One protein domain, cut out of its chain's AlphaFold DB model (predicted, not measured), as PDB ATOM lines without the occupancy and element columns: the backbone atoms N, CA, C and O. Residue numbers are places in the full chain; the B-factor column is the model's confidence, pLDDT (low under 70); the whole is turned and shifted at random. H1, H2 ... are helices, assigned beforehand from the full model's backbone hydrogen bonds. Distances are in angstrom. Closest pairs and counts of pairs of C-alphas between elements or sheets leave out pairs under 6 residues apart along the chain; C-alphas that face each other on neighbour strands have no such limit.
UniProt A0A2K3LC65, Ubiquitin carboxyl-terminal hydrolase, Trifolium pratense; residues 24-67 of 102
ATOM      1  N   ARG A  24      10.456 110.576 -56.556       86.06
ATOM      2  CA  ARG A  24      11.480 111.596 -56.302       86.06
ATOM      3  C   ARG A  24      12.554 111.613 -57.389       86.06
ATOM      4  O   ARG A  24      12.919 112.682 -57.866       86.06
ATOM      5  N   CYS A  25      12.999 110.444 -57.851       89.00
ATOM      6  CA  CYS A  25      13.946 110.351 -58.964       89.00
ATOM      7  C   CYS A  25      13.382 110.974 -60.249       89.00
ATOM      8  O   CYS A  25      14.097 111.685 -60.955       89.00
ATOM      9  N   LEU A  26      12.100 110.739 -60.551       90.44
ATOM     10  CA  LEU A  26      11.441 111.357 -61.706       90.44
ATOM     11  C   LEU A  26      11.272 112.865 -61.522       90.44
ATOM     12  O   LEU A  26      11.567 113.613 -62.447       90.44
ATOM     13  N   GLN A  27      10.880 113.330 -60.337       90.19
ATOM     14  CA  GLN A  27      10.819 114.765 -60.052       90.19
ATOM     15  C   GLN A  27      12.168 115.439 -60.331       90.19
ATOM     16  O   GLN A  27      12.199 116.412 -61.076       90.19
ATOM     17  N   ASN A  28      13.283 114.876 -59.857       90.12
ATOM     18  CA  ASN A  28      14.611 115.446 -60.099       90.12
ATOM     19  C   ASN A  28      14.998 115.428 -61.590       90.12
ATOM     20  O   ASN A  28      15.478 116.431 -62.111       90.12
ATOM     21  N   ARG A  29      14.738 114.324 -62.310       91.56
ATOM     22  CA  ARG A  29      15.041 114.211 -63.755       91.56
ATOM     23  C   ARG A  29      14.256 115.194 -64.623       91.56
ATOM     24  O   ARG A  29      14.773 115.640 -65.640       91.56
ATOM     25  N   TYR A  30      13.026 115.523 -64.234       91.38
ATOM     26  CA  TYR A  30      12.145 116.434 -64.972       91.38
ATOM     27  C   TYR A  30      12.121 117.851 -64.376       91.38
ATOM     28  O   TYR A  30      11.171 118.601 -64.600       91.38
ATOM     29  N   GLY A  31      13.149 118.233 -63.608       91.88
ATOM     30  CA  GLY A  31      13.304 119.604 -63.118       91.88
ATOM     31  C   GLY A  31      12.282 119.989 -62.050       91.88
ATOM     32  O   GLY A  31      11.668 121.056 -62.116       91.88
ATOM     33  N   HIS A  32      12.088 119.119 -61.060       92.38
ATOM     34  CA  HIS A  32      11.186 119.343 -59.932       92.38
ATOM     35  C   HIS A  32       9.719 119.551 -60.366       92.38
ATOM     36  O   HIS A  32       8.962 120.335 -59.780       92.38
ATOM     37  N   LEU A  33       9.312 118.854 -61.433       91.50
ATOM     38  CA  LEU A  33       7.942 118.857 -61.940       91.50
ATOM     39  C   LEU A  33       7.007 118.126 -60.968       91.50
ATOM     40  O   LEU A  33       7.345 117.056 -60.475       91.50
ATOM     41  N   SER A  34       5.809 118.661 -60.714       90.19
ATOM     42  CA  SER A  34       4.872 118.026 -59.778       90.19
ATOM     43  C   SER A  34       4.430 116.634 -60.242       90.19
ATOM     44  O   SER A  34       4.248 116.394 -61.437       90.19
ATOM     45  N   ILE A  35       4.170 115.732 -59.288       90.38
ATOM     46  CA  ILE A  35       3.699 114.361 -59.561       90.38
ATOM     47  C   ILE A  35       2.415 114.379 -60.404       90.38
ATOM     48  O   ILE A  35       2.300 113.642 -61.378       90.38
ATOM     49  N   LYS A  36       1.489 115.306 -60.119       90.88
ATOM     50  CA  LYS A  36       0.267 115.513 -60.919       90.88
ATOM     51  C   LYS A  36       0.575 115.829 -62.389       90.88
ATOM     52  O   LYS A  36      -0.093 115.319 -63.293       90.88
ATOM     53  N   ARG A  37       1.598 116.649 -62.656       91.81
ATOM     54  CA  ARG A  37       2.024 116.983 -64.024       91.81
ATOM     55  C   ARG A  37       2.781 115.827 -64.682       91.81
ATOM     56  O   ARG A  37       2.500 115.541 -65.840       91.81
ATOM     57  N   LEU A  38       3.635 115.105 -63.954       92.31
ATOM     58  CA  LEU A  38       4.245 113.848 -64.419       92.31
ATOM     59  C   LEU A  38       3.176 112.821 -64.834       92.31
ATOM     60  O   LEU A  38       3.224 112.287 -65.940       92.31
ATOM     61  N   ASN A  39       2.147 112.630 -64.008       91.94
ATOM     62  CA  ASN A  39       1.002 111.777 -64.329       91.94
ATOM     63  C   ASN A  39       0.224 112.284 -65.548       91.94
ATOM     64  O   ASN A  39      -0.284 111.483 -66.326       91.94
ATOM     65  N   THR A  40       0.145 113.600 -65.752       93.69
ATOM     66  CA  THR A  40      -0.469 114.171 -66.961       93.69
ATOM     67  C   THR A  40       0.334 113.821 -68.214       93.69
ATOM     68  O   THR A  40      -0.264 113.441 -69.218       93.69
ATOM     69  N   LEU A  41       1.670 113.897 -68.156       94.12
ATOM     70  CA  LEU A  41       2.549 113.523 -69.270       94.12
ATOM     71  C   LEU A  41       2.412 112.042 -69.632       94.12
ATOM     72  O   LEU A  41       2.316 111.717 -70.813       94.12
ATOM     73  N   ALA A  42       2.354 111.165 -68.625       92.50
ATOM     74  CA  ALA A  42       2.153 109.731 -68.825       92.50
ATOM     75  C   ALA A  42       0.767 109.435 -69.422       92.50
ATOM     76  O   ALA A  42       0.661 108.741 -70.429       92.50
ATOM     77  N   LYS A  43      -0.299 110.020 -68.853       92.75
ATOM     78  CA  LYS A  43      -1.689 109.819 -69.310       92.75
ATOM     79  C   LYS A  43      -1.941 110.329 -70.728       92.75
ATOM     80  O   LYS A  43      -2.762 109.757 -71.433       92.75
ATOM     81  N   LYS A  44      -1.275 111.414 -71.130       95.44
ATOM     82  CA  LYS A  44      -1.371 111.980 -72.484       95.44
ATOM     83  C   LYS A  44      -0.365 111.369 -73.466       95.44
ATOM     84  O   LYS A  44      -0.247 111.880 -74.572       95.44
ATOM     85  N   GLU A  45       0.389 110.350 -73.047       93.00
ATOM     86  CA  GLU A  45       1.430 109.690 -73.848       93.00
ATOM     87  C   GLU A  45       2.445 110.674 -74.470       93.00
ATOM     88  O   GLU A  45       3.027 110.428 -75.523       93.00
ATOM     89  N   MET A  46       2.698 111.803 -73.796       95.62
ATOM     90  CA  MET A  46       3.602 112.853 -74.288       95.62
ATOM     91  C   MET A  46       5.079 112.472 -74.139       95.62
ATOM     92  O   MET A  46       5.950 113.115 -74.720       95.62
ATOM     93  N   VAL A  47       5.371 111.444 -73.334       92.94
ATOM     94  CA  VAL A  47       6.719 110.940 -73.067       92.94
ATOM     95  C   VAL A  47       6.700 109.415 -73.085       92.94
ATOM     96  O   VAL A  47       5.916 108.781 -72.381       92.94
ATOM     97  N   LYS A  48       7.597 108.812 -73.870       90.69
ATOM     98  CA  LYS A  48       7.726 107.352 -73.963       90.69
ATOM     99  C   LYS A  48       8.393 106.784 -72.708       90.69
ATOM    100  O   LYS A  48       9.386 107.323 -72.232       90.69
ATOM    101  N   GLY A  49       7.870 105.667 -72.202       87.00
ATOM    102  CA  GLY A  49       8.474 104.930 -71.085       87.00
ATOM    103  C   GLY A  49       8.283 105.563 -69.703       87.00
ATOM    104  O   GLY A  49       8.880 105.085 -68.740       87.00
ATOM    105  N   LEU A  50       7.461 106.611 -69.581       89.81
ATOM    106  CA  LEU A  50       7.121 107.202 -68.289       89.81
ATOM    107  C   LEU A  50       6.035 106.352 -67.597       89.81
ATOM    108  O   LEU A  50       4.934 106.237 -68.139       89.81
ATOM    109  N   PRO A  51       6.304 105.744 -66.426       89.00
ATOM    110  CA  PRO A  51       5.291 104.985 -65.704       89.00
ATOM    111  C   PRO A  51       4.268 105.917 -65.041       89.00
ATOM    112  O   PRO A  51       4.597 107.027 -64.620       89.00
ATOM    113  N   THR A  52       3.035 105.436 -64.886       85.69
ATOM    114  CA  THR A  52       2.024 106.108 -64.060       85.69
ATOM    115  C   THR A  52       2.423 106.013 -62.591       85.69
ATOM    116  O   THR A  52       2.646 104.917 -62.075       85.69
ATOM    117  N   LEU A  53       2.501 107.157 -61.915       85.88
ATOM    118  CA  LEU A  53       2.847 107.246 -60.501       85.88
ATOM    119  C   LEU A  53       1.582 107.209 -59.637       85.88
ATOM    120  O   LEU A  53       0.545 107.732 -60.059       85.88
ATOM    121  N   PRO A  54       1.644 106.624 -58.426       83.75
ATOM    122  CA  PRO A  54       0.554 106.759 -57.469       83.75
ATOM    123  C   PRO A  54       0.336 108.240 -57.139       83.75
ATOM    124  O   PRO A  54       1.291 109.020 -57.097       83.75
ATOM    125  N   ASP A  55      -0.921 108.622 -56.917       78.06
ATOM    126  CA  ASP A  55      -1.260 109.966 -56.456       78.06
ATOM    127  C   ASP A  55      -0.790 110.109 -55.002       78.06
ATOM    128  O   ASP A  55      -1.481 109.752 -54.052       78.06
ATOM    129  N   LEU A  56       0.450 110.568 -54.858       79.94
ATOM    130  CA  LEU A  56       1.063 110.947 -53.595       79.94
ATOM    131  C   LEU A  56       0.834 112.439 -53.378       79.94
ATOM    132  O   LEU A  56       1.123 113.246 -54.266       79.94
ATOM    133  N   ASP A  57       0.403 112.799 -52.174       69.44
ATOM    134  CA  ASP A  57       0.426 114.182 -51.693       69.44
ATOM    135  C   ASP A  57       1.785 114.501 -51.043       69.44
ATOM    136  O   ASP A  57       1.883 115.127 -49.995       69.44
ATOM    137  N   GLU A  58       2.869 113.985 -51.636       74.44
ATOM    138  CA  GLU A  58       4.225 114.303 -51.199       74.44
ATOM    139  C   GLU A  58       4.688 115.597 -51.865       74.44
ATOM    140  O   GLU A  58       4.909 115.665 -53.079       74.44
ATOM    141  N   ASN A  59       4.904 116.621 -51.049       80.81
ATOM    142  CA  ASN A  59       5.569 117.839 -51.472       80.81
ATOM    143  C   ASN A  59       7.095 117.660 -51.404       80.81
ATOM    144  O   ASN A  59       7.657 117.186 -50.417       80.81
ATOM    145  N   CYS A  60       7.797 118.080 -52.455       88.44
ATOM    146  CA  CYS A  60       9.251 118.199 -52.426       88.44
ATOM    147  C   CYS A  60       9.639 119.459 -51.632       88.44
ATOM    148  O   CYS A  60       9.195 120.552 -51.979       88.44
ATOM    149  N   ALA A  61      10.464 119.310 -50.590       88.94
ATOM    150  CA  ALA A  61      10.906 120.418 -49.737       88.94
ATOM    151  C   ALA A  61      11.585 121.537 -50.546       88.94
ATOM    152  O   ALA A  61      11.199 122.697 -50.430       88.94
ATOM    153  N   ASP A  62      12.489 121.177 -51.461       89.88
ATOM    154  CA  ASP A  62      13.171 122.141 -52.334       89.88
ATOM    155  C   ASP A  62      12.179 122.897 -53.229       89.88
ATOM    156  O   ASP A  62      12.317 124.097 -53.460       89.88
ATOM    157  N   CYS A  63      11.129 122.214 -53.709       91.31
ATOM    158  CA  CYS A  63      10.055 122.857 -54.463       91.31
ATOM    159  C   CYS A  63       9.237 123.807 -53.600       91.31
ATOM    160  O   CYS A  63       8.830 124.849 -54.101       91.31
ATOM    161  N   LEU A  64       8.942 123.436 -52.353       91.06
ATOM    162  CA  LEU A  64       8.173 124.284 -51.449       91.06
ATOM    163  C   LEU A  64       8.911 125.592 -51.209       91.06
ATOM    164  O   LEU A  64       8.306 126.640 -51.377       91.06
ATOM    165  N   THR A  65      10.211 125.539 -50.922       91.31
ATOM    166  CA  THR A  65      11.026 126.742 -50.717       91.31
ATOM    167  C   THR A  65      11.257 127.508 -52.022       91.31
ATOM    168  O   THR A  65      11.101 128.724 -52.063       91.31
ATOM    169  N   GLY A  66      11.596 126.817 -53.113       91.12
ATOM    170  CA  GLY A  66      11.971 127.457 -54.379       91.12
ATOM    171  C   GLY A  66      10.797 127.924 -55.247       91.12
ATOM    172  O   GLY A  66      10.983 128.754 -56.133       91.12
ATOM    173  N   LYS A  67       9.592 127.384 -55.033       90.06
ATOM    174  CA  LYS A  67       8.364 127.753 -55.762       90.06
ATOM    175  C   LYS A  67       7.307 128.370 -54.843       90.06
ATOM    176  O   LYS A  67       6.154 128.484 -55.263       90.06
TER     177      LYS A  67
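AT A GLANCE: This is residues 24 to 67 of the 102 residues of the protein "Ubiquitin carboxyl-terminal hydrolase" of Trifolium pratense (UniProt A0A2K3LC65). A nine-residue helix, H2, has the short helix H1 near its first end, while a long looping link, residues 44 to 60, folds back past H2 and leads out to a third short helix, H3, at the far end of the longest axis. The printed part has 44 residues with three named helices, H1, H2 and H3 in chain order, and no named strand. The class is all helix, though under half of the residues, 21 of 44, are in named elements. The whole is compact, with a radius of gyration of the C-alphas of 10.5 A, and its outline is elongated, spanning 30 by 18 by 15 A.

HOW THE PARTS SIT: H2, residues 35 to 43, and H1, residues 24 to 29, are close but not clearly touching; their closest C-alphas, of Gln 27 and Ile 35, are 7.1 A apart. They run the same way at a steep tilt of 69 degrees, only just short of about perpendicular. H3, residues 61 to 66, is apart from both. In H1, H2 and H3 every O i to N i+4 pair is within hydrogen-bond range.

IN THESE COORDINATES: H2 measures 12.0 A from C-alpha 35 at (3.699, 114.361, -59.561) to C-alpha 43 at (-1.689, 109.819, -69.310); H1, 8.7 A from first to last C-alpha, begins with C-alpha 24 at (11.480, 111.596, -56.302); H3, 8.5 A from first to last C-alpha, ends with C-alpha 66 at (11.971, 127.457, -54.379).

THE WHOLE: The C-alphas of Lys 48 and Thr 65, the two farthest apart, are 30.5 A apart. The printed part has no cut; the link from H1 to H2 is tight, that from H2 to H3 long. Mean pLDDT of the printed part is 89.1, with residue 57 under 70.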